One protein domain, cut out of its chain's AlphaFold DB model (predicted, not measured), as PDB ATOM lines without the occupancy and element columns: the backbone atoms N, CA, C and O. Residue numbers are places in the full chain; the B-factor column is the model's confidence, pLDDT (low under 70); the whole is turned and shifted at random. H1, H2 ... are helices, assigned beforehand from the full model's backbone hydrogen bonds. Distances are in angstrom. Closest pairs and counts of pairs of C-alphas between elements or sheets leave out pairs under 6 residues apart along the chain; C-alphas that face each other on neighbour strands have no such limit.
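This is residues 480 to 586 of the 882 residues of the protein "Usp17lc protein" of Symbiodinium natans (UniProt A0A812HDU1). An elongated model of helices in two groups: at one end the long helix H1 is crossed by H5, with short H2 folded back beside the last part of H1, and at the other end H3 has the short H4 near its last turns. The two groups are joined by long stretches with no named element, residues 521 to 534 and 560 to 571. The printed part has 107 residues with five named helices, in the order H1, H2, H3, H4, H5, and no named strand; its class is all helix. It is only just compact, close to loose, with a radius of gyration of the C-alphas of 15.3 A, and the C-alphas span 48 by 29 by 24 A.

H1, residues 492 to 513, touches H2, residues 516 to 520, with its residues 507 to 511 alone; the closest C-alphas are those of Ala 510 and Ala 519, 5.8 A apart. H1 also touches H5, residues 572 to 585, at a steep tilt of 63 degrees, the same way. H1 touches H5 with residues 500 to 508 alone, and H5 touches H1 with residues 576 to 580 alone; the closest C-alphas of the two are those of Val 504 and Val 576, 5.4 A apart. H2 and H5 are close but not clearly touching, with the closest C-alphas, of Leu 520 and Arg 573, 6.0 A apart. H3, residues 535 to 550, is apart from H1, H2 and H5. H3 and H4, residues 556 to 559, are close but not clearly touching; their closest C-alphas, of Val 549 and Glu 559, are 6.1 A apart. In H2, H3 and H5 every O i to N i+4 pair is within hydrogen-bond range, in H1 17 of 18 are, and H4 is too short for such a pair.

Residues 480 to 491 come before the first helix. H1 is 31.9 A long from first to last C-alpha and begins at C-alpha 492, (15.592, -16.761, 16.942). H2 measures 6.3 A. H3 is 22.7 A long and begins at C-alpha 535, (24.326, -13.381, 30.969). H4 measures 5.1 A. H5 is 20.0 A long and ends at C-alpha 585, (-5.951, -5.264, 33.970).

The two C-alphas farthest apart, those of Ala 513 and Ala 551, are 48.5 A apart. The printed part has no cut. The links H2 to H3, of 14 residues, and H4 to H5, of 12 residues, are long; H1 to H2 and H3 to H4 are tight. The mean pLDDT of the printed part is 71.7, and 54 residues are under 70: residues 480 to 494, 529 to 565 and 569 to 570.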
ATOM      1  N   ASN A 480      21.701   0.326  16.394       42.72
ATOM      2  CA  ASN A 480      20.799   0.992  17.338       42.72
ATOM      3  C   ASN A 480      20.301  -0.090  18.318       42.72
ATOM      4  O   ASN A 480      19.795  -1.102  17.821       42.72
ATOM      5  N   PRO A 481      20.389   0.092  19.660       39.59
ATOM      6  CA  PRO A 481      19.975  -0.894  20.676       39.59
ATOM      7  C   PRO A 481      18.604  -1.554  20.453       39.59
ATOM      8  O   PRO A 481      18.357  -2.652  20.946       39.59
ATOM      9  N   LEU A 482      17.720  -0.890  19.707       41.91
ATOM     10  CA  LEU A 482      16.306  -1.217  19.561       41.91
ATOM     11  C   LEU A 482      15.963  -1.820  18.195       41.91
ATOM     12  O   LEU A 482      14.923  -2.465  18.058       41.91
ATOM     13  N   GLN A 483      16.863  -1.725  17.208       43.62
ATOM     14  CA  GLN A 483      16.696  -2.423  15.926       43.62
ATOM     15  C   GLN A 483      16.643  -3.950  16.102       43.62
ATOM     16  O   GLN A 483      15.994  -4.633  15.317       43.62
ATOM     17  N   CYS A 484      17.228  -4.495  17.175       42.88
ATOM     18  CA  CYS A 484      17.107  -5.915  17.522       42.88
ATOM     19  C   CYS A 484      15.768  -6.305  18.183       42.88
ATOM     20  O   CYS A 484      15.504  -7.495  18.338       42.88
ATOM     21  N   LEU A 485      14.916  -5.344  18.562       42.41
ATOM     22  CA  LEU A 485      13.540  -5.602  19.019       42.41
ATOM     23  C   LEU A 485      12.530  -5.538  17.862       42.41
ATOM     24  O   LEU A 485      11.499  -6.215  17.907       42.41
ATOM     25  N   SER A 486      12.864  -4.809  16.793       43.22
ATOM     26  CA  SER A 486      12.318  -4.981  15.440       43.22
ATOM     27  C   SER A 486      13.135  -6.011  14.649       43.22
ATOM     28  O   SER A 486      13.678  -5.708  13.588       43.22
ATOM     29  N   ALA A 487      13.271  -7.208  15.216       47.34
ATOM     30  CA  ALA A 487      14.086  -8.289  14.678       47.34
ATOM     31  C   ALA A 487      13.746  -8.645  13.213       47.34
ATOM     32  O   ALA A 487      12.589  -8.556  12.792       47.34
ATOM     33  N   GLU A 488      14.753  -9.080  12.447       49.06
ATOM     34  CA  GLU A 488      14.550  -9.562  11.078       49.06
ATOM     35  C   GLU A 488      13.673 -10.822  11.044       49.06
ATOM     36  O   GLU A 488      13.640 -11.613  11.997       49.06
ATOM     37  N   LYS A 489      12.934 -10.970   9.937       49.16
ATOM     38  CA  LYS A 489      11.775 -11.858   9.844       49.16
ATOM     39  C   LYS A 489      12.182 -13.338   9.850       49.16
ATOM     40  O   LYS A 489      12.563 -13.864   8.809       49.16
ATOM     41  N   GLY A 490      12.025 -13.999  10.998       54.75
ATOM     42  CA  GLY A 490      12.444 -15.391  11.229       54.75
ATOM     43  C   GLY A 490      13.819 -15.536  11.894       54.75
ATOM     44  O   GLY A 490      14.548 -16.475  11.595       54.75
ATOM     45  N   SER A 491      14.206 -14.581  12.745       63.50
ATOM     46  CA  SER A 491      15.368 -14.735  13.632       63.50
ATOM     47  C   SER A 491      14.979 -15.378  14.978       63.50
ATOM     48  O   SER A 491      13.860 -15.153  15.448       63.50
ATOM     49  N   PRO A 492      15.904 -16.058  15.687       62.97
ATOM     50  CA  PRO A 492      15.592 -16.761  16.942       62.97
ATOM     51  C   PRO A 492      14.979 -15.882  18.049       62.97
ATOM     52  O   PRO A 492      14.200 -16.355  18.873       62.97
ATOM     53  N   VAL A 493      15.282 -14.576  18.045       64.50
ATOM     54  CA  VAL A 493      14.700 -13.590  18.974       64.50
ATOM     55  C   VAL A 493      13.232 -13.295  18.646       64.50
ATOM     56  O   VAL A 493      12.439 -13.050  19.557       64.50
ATOM     57  N   GLN A 494      12.848 -13.328  17.365       69.75
ATOM     58  CA  GLN A 494      11.446 -13.262  16.964       69.75
ATOM     59  C   GLN A 494      10.721 -14.556  17.334       69.75
ATOM     60  O   GLN A 494       9.627 -14.483  17.887       69.75
ATOM     61  N   ASP A 495      11.326 -15.714  17.077       73.25
ATOM     62  CA  ASP A 495      10.690 -17.013  17.319       73.25
ATOM     63  C   ASP A 495      10.433 -17.234  18.818       73.25
ATOM     64  O   ASP A 495       9.325 -17.587  19.216       73.25
ATOM     65  N   ALA A 496      11.402 -16.900  19.680       75.31
ATOM     66  CA  ALA A 496      11.218 -16.926  21.132       75.31
ATOM     67  C   ALA A 496      10.181 -15.896  21.629       75.31
ATOM     68  O   ALA A 496       9.433 -16.166  22.568       75.31
ATOM     69  N   ARG A 497      10.080 -14.728  20.975       78.62
ATOM     70  CA  ARG A 497       9.030 -13.735  21.257       78.62
ATOM     71  C   ARG A 497       7.644 -14.224  20.831       78.62
ATOM     72  O   ARG A 497       6.669 -13.901  21.504       78.62
ATOM     73  N   GLN A 498       7.547 -14.973  19.733       82.75
ATOM     74  CA  GLN A 498       6.300 -15.586  19.283       82.75
ATOM     75  C   GLN A 498       5.883 -16.725  20.218       82.75
ATOM     76  O   GLN A 498       4.730 -16.744  20.635       82.75
ATOM     77  N   ALA A 499       6.812 -17.592  20.634       85.12
ATOM     78  CA  ALA A 499       6.546 -18.629  21.633       85.12
ATOM     79  C   ALA A 499       5.998 -18.031  22.942       85.12
ATOM     80  O   ALA A 499       4.969 -18.478  23.435       85.12
ATOM     81  N   PHE A 500       6.599 -16.946  23.445       87.88
ATOM     82  CA  PHE A 500       6.094 -16.235  24.626       87.88
ATOM     83  C   PHE A 500       4.686 -15.643  24.437       87.88
ATOM     84  O   PHE A 500       3.871 -15.672  25.357       87.88
ATOM     85  N   GLU A 501       4.370 -15.121  23.249       87.12
ATOM     86  CA  GLU A 501       3.026 -14.628  22.922       87.12
ATOM     87  C   GLU A 501       1.998 -15.776  22.879       87.12
ATOM     88  O   GLU A 501       0.899 -15.646  23.425       87.12
ATOM     89  N   GLU A 502       2.367 -16.914  22.287       89.81
ATOM     90  CA  GLU A 502       1.546 -18.126  22.213       89.81
ATOM     91  C   GLU A 502       1.319 -18.749  23.602       89.81
ATOM     92  O   GLU A 502       0.174 -19.062  23.939       89.81
ATOM     93  N   ASP A 503       2.352 -18.825  24.449       92.12
ATOM     94  CA  ASP A 503       2.262 -19.275  25.846       92.12
ATOM     95  C   ASP A 503       1.349 -18.366  26.682       92.12
ATOM     96  O   ASP A 503       0.484 -18.853  27.412       92.12
ATOM     97  N   VAL A 504       1.471 -17.039  26.550       90.81
ATOM     98  CA  VAL A 504       0.597 -16.072  27.242       90.81
ATOM     99  C   VAL A 504      -0.864 -16.234  26.818       90.81
ATOM    100  O   VAL A 504      -1.758 -16.216  27.672       90.81
ATOM    101  N   VAL A 505      -1.139 -16.424  25.525       89.81
ATOM    102  CA  VAL A 505      -2.504 -16.650  25.017       89.81
ATOM    103  C   VAL A 505      -3.043 -18.017  25.454       89.81
ATOM    104  O   VAL A 505      -4.182 -18.105  25.920       89.81
ATOM    105  N   GLY A 506      -2.237 -19.079  25.372       90.56
ATOM    106  CA  GLY A 506      -2.583 -20.424  25.841       90.56
ATOM    107  C   GLY A 506      -2.914 -20.448  27.334       90.56
ATOM    108  O   GLY A 506      -3.957 -20.965  27.738       90.56
ATOM    109  N   PHE A 507      -2.092 -19.788  28.148       92.81
ATOM    110  CA  PHE A 507      -2.299 -19.630  29.583       92.81
ATOM    111  C   PHE A 507      -3.573 -18.834  29.915       92.81
ATOM    112  O   PHE A 507      -4.362 -19.271  30.753       92.81
ATOM    113  N   LEU A 508      -3.847 -17.715  29.231       90.31
ATOM    114  CA  LEU A 508      -5.091 -16.946  29.413       90.31
ATOM    115  C   LEU A 508      -6.350 -17.780  29.111       90.31
ATOM    116  O   LEU A 508      -7.354 -17.689  29.831       90.31
ATOM    117  N   ASN A 509      -6.285 -18.639  28.091       88.94
ATOM    118  CA  ASN A 509      -7.343 -19.603  27.792       88.94
ATOM    119  C   ASN A 509      -7.467 -20.662  28.905       88.94
ATOM    120  O   ASN A 509      -8.569 -20.907  29.399       88.94
ATOM    121  N   ALA A 510      -6.353 -21.234  29.374       90.38
ATOM    122  CA  ALA A 510      -6.340 -22.246  30.433       90.38
ATOM    123  C   ALA A 510      -6.891 -21.721  31.775       90.38
ATOM    124  O   ALA A 510      -7.765 -22.352  32.373       90.38
ATOM    125  N   VAL A 511      -6.464 -20.535  32.229       90.81
ATOM    126  CA  VAL A 511      -6.922 -19.911  33.492       90.81
ATOM    127  C   VAL A 511      -8.414 -19.563  33.463       90.81
ATOM    128  O   VAL A 511      -9.037 -19.424  34.517       90.81
ATOM    129  N   SER A 512      -9.051 -19.496  32.292       86.75
ATOM    130  CA  SER A 512     -10.513 -19.397  32.223       86.75
ATOM    131  C   SER A 512     -11.190 -20.658  32.791       86.75
ATOM    132  O   SER A 512     -12.144 -20.535  33.560       86.75
ATOM    133  N   ALA A 513     -10.642 -21.851  32.526       88.38
ATOM    134  CA  ALA A 513     -11.177 -23.135  32.988       88.38
ATOM    135  C   ALA A 513     -10.633 -23.595  34.357       88.38
ATOM    136  O   ALA A 513     -11.415 -24.002  35.214       88.38
ATOM    137  N   VAL A 514      -9.317 -23.518  34.590       91.38
ATOM    138  CA  VAL A 514      -8.652 -24.057  35.801       91.38
ATOM    139  C   VAL A 514      -8.207 -22.950  36.776       91.38
ATOM    140  O   VAL A 514      -8.605 -21.788  36.632       91.38
ATOM    141  N   SER A 515      -7.437 -23.281  37.820       90.25
ATOM    142  CA  SER A 515      -6.783 -22.278  38.677       90.25
ATOM    143  C   SER A 515      -5.466 -21.777  38.069       90.25
ATOM    144  O   SER A 515      -4.834 -22.473  37.276       90.25
ATOM    145  N   VAL A 516      -5.017 -20.581  38.476       91.19
ATOM    146  CA  VAL A 516      -3.729 -20.004  38.037       91.19
ATOM    147  C   VAL A 516      -2.571 -20.973  38.295       91.19
ATOM    148  O   VAL A 516      -1.816 -21.284  37.380       91.19
ATOM    149  N   ALA A 517      -2.491 -21.525  39.510       88.25
ATOM    150  CA  ALA A 517      -1.469 -22.500  39.883       88.25
ATOM    151  C   ALA A 517      -1.473 -23.739  38.974       88.25
ATOM    152  O   ALA A 517      -0.414 -24.251  38.636       88.25
ATOM    153  N   GLN A 518      -2.652 -24.225  38.569       89.75
ATOM    154  CA  GLN A 518      -2.766 -25.403  37.709       89.75
ATOM    155  C   GLN A 518      -2.297 -25.122  36.279       89.75
ATOM    156  O   GLN A 518      -1.602 -25.969  35.726       89.75
ATOM    157  N   ALA A 519      -2.638 -23.952  35.728       91.12
ATOM    158  CA  ALA A 519      -2.274 -23.538  34.371       91.12
ATOM    159  C   ALA A 519      -0.794 -23.138  34.211       91.12
ATOM    160  O   ALA A 519      -0.286 -23.176  33.098       91.12
ATOM    161  N   LEU A 520      -0.093 -22.774  35.294       90.00
ATOM    162  CA  LEU A 520       1.349 -22.477  35.247       90.00
ATOM    163  C   LEU A 520       2.246 -23.728  35.231       90.00
ATOM    164  O   LEU A 520       3.416 -23.611  34.881       90.00
ATOM    165  N   ARG A 521       1.748 -24.913  35.621       87.56
ATOM    166  CA  ARG A 521       2.593 -26.123  35.762       87.56
ATOM    167  C   ARG A 521       3.166 -26.618  34.442       87.56
ATOM    168  O   ARG A 521       4.306 -27.068  34.415       87.56
ATOM    169  N   ASP A 522       2.370 -26.519  33.384       80.94
ATOM    170  CA  ASP A 522       2.701 -27.065  32.068       80.94
ATOM    171  C   ASP A 522       3.570 -26.086  31.243       80.94
ATOM    172  O   ASP A 522       3.993 -26.408  30.136       80.94
ATOM    173  N   ILE A 523       3.866 -24.901  31.799       88.25
ATOM    174  CA  ILE A 523       4.756 -23.886  31.219       88.25
ATOM    175  C   ILE A 523       6.216 -24.181  31.632       88.25
ATOM    176  O   ILE A 523       6.455 -24.517  32.802       88.25
ATOM    177  N   PRO A 524       7.204 -24.033  30.725       85.00
ATOM    178  CA  PRO A 524       8.630 -24.145  31.048       85.00
ATOM    179  C   PRO A 524       9.113 -23.170  32.136       85.00
ATOM    180  O   PRO A 524       8.498 -22.142  32.402       85.00
ATOM    181  N   GLU A 525      10.259 -23.477  32.748       77.25
ATOM    182  CA  GLU A 525      10.900 -22.632  33.780       77.25
ATOM    183  C   GLU A 525      11.850 -21.585  33.181       77.25
ATOM    184  O   GLU A 525      12.037 -20.504  33.740       77.25
ATOM    185  N   ARG A 526      12.413 -21.883  32.005       78.31
ATOM    186  CA  ARG A 526      13.321 -21.019  31.240       78.31
ATOM    187  C   ARG A 526      12.680 -20.682  29.898       78.31
ATOM    188  O   ARG A 526      11.928 -21.488  29.354       78.31
ATOM    189  N   SER A 527      12.957 -19.485  29.381       78.88
ATOM    190  CA  SER A 527      12.526 -19.109  28.035       78.88
ATOM    191  C   SER A 527      13.514 -19.633  27.001       78.88
ATOM    192  O   SER A 527      14.724 -19.647  27.236       78.88
ATOM    193  N   THR A 528      13.013 -19.948  25.809       73.50
ATOM    194  CA  THR A 528      13.832 -20.389  24.667       73.50
ATOM    195  C   THR A 528      14.882 -19.361  24.223       73.50
ATOM    196  O   THR A 528      15.774 -19.707  23.458       73.50
ATOM    197  N   PHE A 529      14.812 -18.116  24.709       69.19
ATOM    198  CA  PHE A 529      15.801 -17.055  24.493       69.19
ATOM    199  C   PHE A 529      16.942 -17.068  25.521       69.19
ATOM    200  O   PHE A 529      18.078 -16.756  25.168       69.19
ATOM    201  N   VAL A 530      16.671 -17.423  26.784       65.12
ATOM    202  CA  VAL A 530      17.717 -17.517  27.823       65.12
ATOM    203  C   VAL A 530      18.683 -18.659  27.499       65.12
ATOM    204  O   VAL A 530      19.890 -18.492  27.641       65.12
ATOM    205  N   ASP A 531      18.176 -19.761  26.947       62.25
ATOM    206  CA  ASP A 531      19.001 -20.888  26.493       62.25
ATOM    207  C   ASP A 531      19.859 -20.560  25.245       62.25
ATOM    208  O   ASP A 531      20.758 -21.320  24.893       62.25
ATOM    209  N   GLN A 532      19.625 -19.414  24.584       61.03
ATOM    210  CA  GLN A 532      20.377 -18.947  23.407       61.03
ATOM    211  C   GLN A 532      21.436 -17.875  23.727       61.03
ATOM    212  O   GLN A 532      22.247 -17.545  22.858       61.03
ATOM    213  N   LEU A 533      21.421 -17.266  24.922       57.59
ATOM    214  CA  LEU A 533      22.200 -16.055  25.211       57.59
ATOM    215  C   LEU A 533      22.794 -16.043  26.621       57.59
ATOM    216  O   LEU A 533      22.105 -16.131  27.632       57.59
ATOM    217  N   THR A 534      24.105 -15.821  26.692       59.44
ATOM    218  CA  THR A 534      24.830 -15.719  27.962       59.44
ATOM    219  C   THR A 534      24.454 -14.453  28.737       59.44
ATOM    220  O   THR A 534      24.248 -13.378  28.164       59.44
ATOM    221  N   PHE A 535      24.506 -14.531  30.071       54.97
ATOM    222  CA  PHE A 535      24.326 -13.381  30.969       54.97
ATOM    223  C   PHE A 535      25.199 -12.169  30.580       54.97
ATOM    224  O   PHE A 535      24.744 -11.024  30.627       54.97
ATOM    225  N   ARG A 536      26.432 -12.409  30.106       53.50
ATOM    226  CA  ARG A 536      27.349 -11.361  29.628       53.50
ATOM    227  C   ARG A 536      26.808 -10.623  28.398       53.50
ATOM    228  O   ARG A 536      26.938  -9.403  28.333       53.50
ATOM    229  N   GLN A 537      26.182 -11.322  27.449       59.84
ATOM    230  CA  GLN A 537      25.549 -10.695  26.281       59.84
ATOM    231  C   GLN A 537      24.329  -9.853  26.692       59.84
ATOM    232  O   GLN A 537      24.161  -8.743  26.186       59.84
ATOM    233  N   CYS A 538      23.527 -10.318  27.655       58.50
ATOM    234  CA  CYS A 538      22.415  -9.541  28.217       58.50
ATOM    235  C   CYS A 538      22.898  -8.269  28.941       58.50
ATOM    236  O   CYS A 538      22.364  -7.184  28.702       58.50
ATOM    237  N   LEU A 539      23.956  -8.366  29.756       57.53
ATOM    238  CA  LEU A 539      24.540  -7.226  30.471       57.53
ATOM    239  C   LEU A 539      25.111  -6.160  29.518       57.53
ATOM    240  O   LEU A 539      24.854  -4.970  29.705       57.53
ATOM    241  N   VAL A 540      25.841  -6.568  28.474       56.84
ATOM    242  CA  VAL A 540      26.397  -5.643  27.467       56.84
ATOM    243  C   VAL A 540      25.286  -4.894  26.718       56.84
ATOM    244  O   VAL A 540      25.410  -3.688  26.494       56.84
ATOM    245  N   ARG A 541      24.172  -5.564  26.387       61.84
ATOM    246  CA  ARG A 541      23.000  -4.926  25.756       61.84
ATOM    247  C   ARG A 541      22.362  -3.873  26.663       61.84
ATOM    248  O   ARG A 541      22.141  -2.749  26.214       61.84
ATOM    249  N   LEU A 542      22.140  -4.198  27.940       61.78
ATOM    250  CA  LEU A 542      21.592  -3.258  28.925       61.78
ATOM    251  C   LEU A 542      22.491  -2.019  29.087       61.78
ATOM    252  O   LEU A 542      22.006  -0.888  29.075       61.78
ATOM    253  N   GLN A 543      23.811  -2.213  29.171       60.06
ATOM    254  CA  GLN A 543      24.778  -1.113  29.250       60.06
ATOM    255  C   GLN A 543      24.759  -0.213  28.005       60.06
ATOM    256  O   GLN A 543      24.875   1.006  28.138       60.06
ATOM    257  N   ALA A 544      24.597  -0.777  26.803       61.88
ATOM    258  CA  ALA A 544      24.484  -0.000  25.568       61.88
ATOM    259  C   ALA A 544      23.198   0.847  25.534       61.88
ATOM    260  O   ALA A 544      23.259   2.043  25.248       61.88
ATOM    261  N   GLY A 545      22.053   0.262  25.900       63.06
ATOM    262  CA  GLY A 545      20.776   0.977  25.970       63.06
ATOM    263  C   GLY A 545      20.780   2.113  27.001       63.06
ATOM    264  O   GLY A 545      20.411   3.240  26.677       63.06
ATOM    265  N   LEU A 546      21.294   1.872  28.213       61.34
ATOM    266  CA  LEU A 546      21.407   2.905  29.257       61.34
ATOM    267  C   LEU A 546      22.311   4.082  28.842       61.34
ATOM    268  O   LEU A 546      22.036   5.226  29.208       61.34
ATOM    269  N   ARG A 547      23.363   3.835  28.045       62.56
ATOM    270  CA  ARG A 547      24.201   4.903  27.465       62.56
ATOM    271  C   ARG A 547      23.429   5.748  26.445       62.56
ATOM    272  O   ARG A 547      23.596   6.964  26.450       62.56
ATOM    273  N   ALA A 548      22.571   5.137  25.628       61.47
ATOM    274  CA  ALA A 548      21.739   5.842  24.648       61.47
ATOM    275  C   ALA A 548      20.658   6.718  25.316       61.47
ATOM    276  O   ALA A 548      20.494   7.879  24.940       61.47
ATOM    277  N   VAL A 549      20.006   6.222  26.379       60.00
ATOM    278  CA  VAL A 549      19.103   7.031  27.230       60.00
ATOM    279  C   VAL A 549      19.860   8.214  27.844       60.00
ATOM    280  O   VAL A 549      19.431   9.358  27.724       60.00
ATOM    281  N   ARG A 550      21.042   7.980  28.438       61.91
ATOM    282  CA  ARG A 550      21.880   9.053  29.011       61.91
ATOM    283  C   ARG A 550      22.303  10.106  27.976       61.91
ATOM    284  O   ARG A 550      22.489  11.263  28.344       61.91
ATOM    285  N   ALA A 551      22.473   9.719  26.713       63.50
ATOM    286  CA  ALA A 551      22.822  10.626  25.621       63.50
ATOM    287  C   ALA A 551      21.625  11.422  25.063       63.50
ATOM    288  O   ALA A 551      21.831  12.287  24.214       63.50
ATOM    289  N   GLY A 552      20.389  11.128  25.490       62.72
ATOM    290  CA  GLY A 552      19.174  11.700  24.897       62.72
ATOM    291  C   GLY A 552      18.986  11.313  23.426       62.72
ATOM    292  O   GLY A 552      18.360  12.051  22.669       62.72
ATOM    293  N   SER A 553      19.572  10.190  22.992       61.25
ATOM    294  CA  SER A 553      19.659   9.798  21.579       61.25
ATOM    295  C   SER A 553      18.518   8.882  21.119       61.25
ATOM    296  O   SER A 553      18.664   8.194  20.111       61.25
ATOM    297  N   LEU A 554      17.424   8.820  21.881       61.28
ATOM    298  CA  LEU A 554      16.275   7.934  21.688       61.28
ATOM    299  C   LEU A 554      14.973   8.730  21.845       61.28
ATOM    300  O   LEU A 554      14.917   9.691  22.610       61.28
ATOM    301  N   THR A 555      13.902   8.321  21.168       63.69
ATOM    302  CA  THR A 555      12.556   8.846  21.449       63.69
ATOM    303  C   THR A 555      11.956   8.223  22.717       63.69
ATOM    304  O   THR A 555      12.318   7.121  23.118       63.69
ATOM    305  N   ALA A 556      10.956   8.859  23.333       59.22
ATOM    306  CA  ALA A 556      10.321   8.328  24.550       59.22
ATOM    307  C   ALA A 556       9.658   6.936  24.378       59.22
ATOM    308  O   ALA A 556       9.444   6.227  25.358       59.22
ATOM    309  N   ALA A 557       9.326   6.519  23.148       58.28
ATOM    310  CA  ALA A 557       8.821   5.170  22.856       58.28
ATOM    311  C   ALA A 557       9.941   4.117  22.719       58.28
ATOM    312  O   ALA A 557       9.687   2.920  22.870       58.28
ATOM    313  N   GLU A 558      11.157   4.586  22.436       61.22
ATOM    314  CA  GLU A 558      12.404   3.838  22.297       61.22
ATOM    315  C   GLU A 558      13.131   3.696  23.648       61.22
ATOM    316  O   GLU A 558      13.592   2.610  23.988       61.22
ATOM    317  N   GLU A 559      13.151   4.743  24.480       61.00
ATOM    318  CA  GLU A 559      13.665   4.690  25.861       61.00
ATOM    319  C   GLU A 559      12.943   3.645  26.725       61.00
ATOM    320  O   GLU A 559      13.542   3.072  27.631       61.00
ATOM    321  N   VAL A 560      11.663   3.377  26.449       58.59
ATOM    322  CA  VAL A 560      10.891   2.318  27.121       58.59
ATOM    323  C   VAL A 560      11.333   0.920  26.666       58.59
ATOM    324  O   VAL A 560      11.285  -0.017  27.455       58.59
ATOM    325  N   ASP A 561      11.809   0.777  25.429       57.19
ATOM    326  CA  ASP A 561      12.235  -0.508  24.859       57.19
ATOM    327  C   ASP A 561      13.689  -0.867  25.209       57.19
ATOM    328  O   ASP A 561      14.095  -2.015  25.059       57.19
ATOM    329  N   VAL A 562      14.468   0.079  25.748       58.28
ATOM    330  CA  VAL A 562      15.799  -0.180  26.333       58.28
ATOM    331  C   VAL A 562      15.741  -1.161  27.512       58.28
ATOM    332  O   VAL A 562      16.735  -1.830  27.805       58.28
ATOM    333  N   PHE A 563      14.603  -1.251  28.204       56.75
ATOM    334  CA  PHE A 563      14.470  -2.047  29.418       56.75
ATOM    335  C   PHE A 563      14.017  -3.476  29.103       56.75
ATOM    336  O   PHE A 563      12.979  -3.722  28.491       56.75
ATOM    337  N   THR A 564      14.836  -4.423  29.550       62.12
ATOM    338  CA  THR A 564      14.752  -5.849  29.236       62.12
ATOM    339  C   THR A 564      13.373  -6.477  29.526       62.12
ATOM    340  O   THR A 564      12.886  -6.365  30.656       62.12
ATOM    341  N   PRO A 565      12.759  -7.203  28.567       68.88
ATOM    342  CA  PRO A 565      11.541  -7.980  28.803       68.88
ATOM    343  C   PRO A 565      11.703  -9.017  29.924       68.88
ATOM    344  O   PRO A 565      12.738  -9.673  30.020       68.88
ATOM    345  N   LEU A 566      10.659  -9.225  30.739       72.69
ATOM    346  CA  LEU A 566      10.726 -10.122  31.907       72.69
ATOM    347  C   LEU A 566      11.186 -11.547  31.562       72.69
ATOM    348  O   LEU A 566      11.975 -12.127  32.302       72.69
ATOM    349  N   TRP A 567      10.766 -12.085  30.414       75.56
ATOM    350  CA  TRP A 567      11.125 -13.428  29.942       75.56
ATOM    351  C   TRP A 567      12.603 -13.591  29.530       75.56
ATOM    352  O   TRP A 567      13.000 -14.680  29.121       75.56
ATOM    353  N   TRP A 568      13.435 -12.547  29.640       71.75
ATOM    354  CA  TRP A 568      14.897 -12.624  29.472       71.75
ATOM    355  C   TRP A 568      15.658 -12.689  30.813       71.75
ATOM    356  O   TRP A 568      16.858 -12.956  30.805       71.75
ATOM    357  N   ILE A 569      15.010 -12.363  31.941       66.00
ATOM    358  CA  ILE A 569      15.676 -12.087  33.238       66.00
ATOM    359  C   ILE A 569      14.951 -12.644  34.475       66.00
ATOM    360  O   ILE A 569      15.481 -12.555  35.580       66.00
ATOM    361  N   ALA A 570      13.749 -13.190  34.315       69.94
ATOM    362  CA  ALA A 570      12.962 -13.815  35.371       69.94
ATOM    363  C   ALA A 570      12.602 -15.261  34.994       69.94
ATOM    364  O   ALA A 570      12.703 -15.649  33.829       69.94
ATOM    365  N   ASP A 571      12.137 -16.029  35.984       82.75
ATOM    366  CA  ASP A 571      11.452 -17.308  35.760       82.75
ATOM    367  C   ASP A 571      10.356 -17.149  34.689       82.75
ATOM    368  O   ASP A 571       9.595 -16.173  34.684       82.75
ATOM    369  N   TYR A 572      10.296 -18.097  33.754       85.31
ATOM    370  CA  TYR A 572       9.445 -17.969  32.576       85.31
ATOM    371  C   TYR A 572       7.952 -18.083  32.911       85.31
ATOM    372  O   TYR A 572       7.143 -17.331  32.360       85.31
ATOM    373  N   ARG A 573       7.578 -18.912  33.897       90.19
ATOM    374  CA  ARG A 573       6.197 -19.002  34.401       90.19
ATOM    375  C   ARG A 573       5.765 -17.683  35.041       90.19
ATOM    376  O   ARG A 573       4.645 -17.227  34.813       90.19
ATOM    377  N   LEU A 574       6.651 -17.037  35.802       86.88
ATOM    378  CA  LEU A 574       6.425 -15.717  36.393       86.88
ATOM    379  C   LEU A 574       6.300 -14.627  35.317       86.88
ATOM    380  O   LEU A 574       5.428 -13.764  35.430       86.88
ATOM    381  N   ALA A 575       7.118 -14.675  34.263       87.19
ATOM    382  CA  ALA A 575       7.021 -13.751  33.136       87.19
ATOM    383  C   ALA A 575       5.683 -13.898  32.386       87.19
ATOM    384  O   ALA A 575       5.007 -12.893  32.153       87.19
ATOM    385  N   VAL A 576       5.259 -15.133  32.081       90.81
ATOM    386  CA  VAL A 576       3.960 -15.417  31.443       90.81
ATOM    387  C   VAL A 576       2.797 -15.004  32.353       90.81
ATOM    388  O   VAL A 576       1.877 -14.327  31.892       90.81
ATOM    389  N   TYR A 577       2.853 -15.316  33.655       92.88
ATOM    390  CA  TYR A 577       1.851 -14.882  34.636       92.88
ATOM    391  C   TYR A 577       1.694 -13.355  34.669       92.88
ATOM    392  O   TYR A 577       0.570 -12.853  34.590       92.88
ATOM    393  N   MET A 578       2.800 -12.609  34.772       89.25
ATOM    394  CA  MET A 578       2.765 -11.145  34.875       89.25
ATOM    395  C   MET A 578       2.280 -10.485  33.581       89.25
ATOM    396  O   MET A 578       1.556  -9.491  33.645       89.25
ATOM    397  N   GLU A 579       2.625 -11.031  32.413       88.25
ATOM    398  CA  GLU A 579       2.164 -10.539  31.108       88.25
ATOM    399  C   GLU A 579       0.683 -10.838  30.853       88.25
ATOM    400  O   GLU A 579      -0.082  -9.947  30.471       88.25
ATOM    401  N   ALA A 580       0.235 -12.052  31.167       89.56
ATOM    402  CA  ALA A 580      -1.177 -12.402  31.143       89.56
ATOM    403  C   ALA A 580      -1.998 -11.526  32.102       89.56
ATOM    404  O   ALA A 580      -3.037 -10.988  31.709       89.56
ATOM    405  N   PHE A 581      -1.516 -11.301  33.331       89.62
ATOM    406  CA  PHE A 581      -2.192 -10.415  34.278       89.62
ATOM    407  C   PHE A 581      -2.249  -8.978  33.745       89.62
ATOM    408  O   PHE A 581      -3.322  -8.376  33.720       89.62
ATOM    409  N   ALA A 582      -1.127  -8.444  33.249       84.19
ATOM    410  CA  ALA A 582      -1.047  -7.093  32.698       84.19
ATOM    411  C   ALA A 582      -2.097  -6.840  31.610       84.19
ATOM    412  O   ALA A 582      -2.754  -5.799  31.636       84.19
ATOM    413  N   ARG A 583      -2.335  -7.807  30.717       85.44
ATOM    414  CA  ARG A 583      -3.382  -7.736  29.681       85.44
ATOM    415  C   ARG A 583      -4.792  -7.709  30.272       85.44
ATOM    416  O   ARG A 583      -5.628  -6.934  29.805       85.44
ATOM    417  N   VAL A 584      -5.054  -8.500  31.315       85.88
ATOM    418  CA  VAL A 584      -6.361  -8.576  32.001       85.88
ATOM    419  C   VAL A 584      -6.720  -7.280  32.735       85.88
ATOM    420  O   VAL A 584      -7.896  -6.920  32.787       85.88
ATOM    421  N   VAL A 585      -5.735  -6.554  33.276       80.12
ATOM    422  CA  VAL A 585      -5.951  -5.264  33.970       80.12
ATOM    423  C   VAL A 585      -5.530  -4.017  33.171       80.12
ATOM    424  O   VAL A 585      -5.670  -2.909  33.682       80.12
ATOM    425  N   ALA A 586      -5.088  -4.174  31.916       75.50
ATOM    426  CA  ALA A 586      -4.609  -3.112  31.014       75.50
ATOM    427  C   ALA A 586      -3.379  -2.321  31.520       75.50
ATOM    428  O   ALA A 586      -3.284  -1.101  31.360       75.50
TER     429      ALA A 586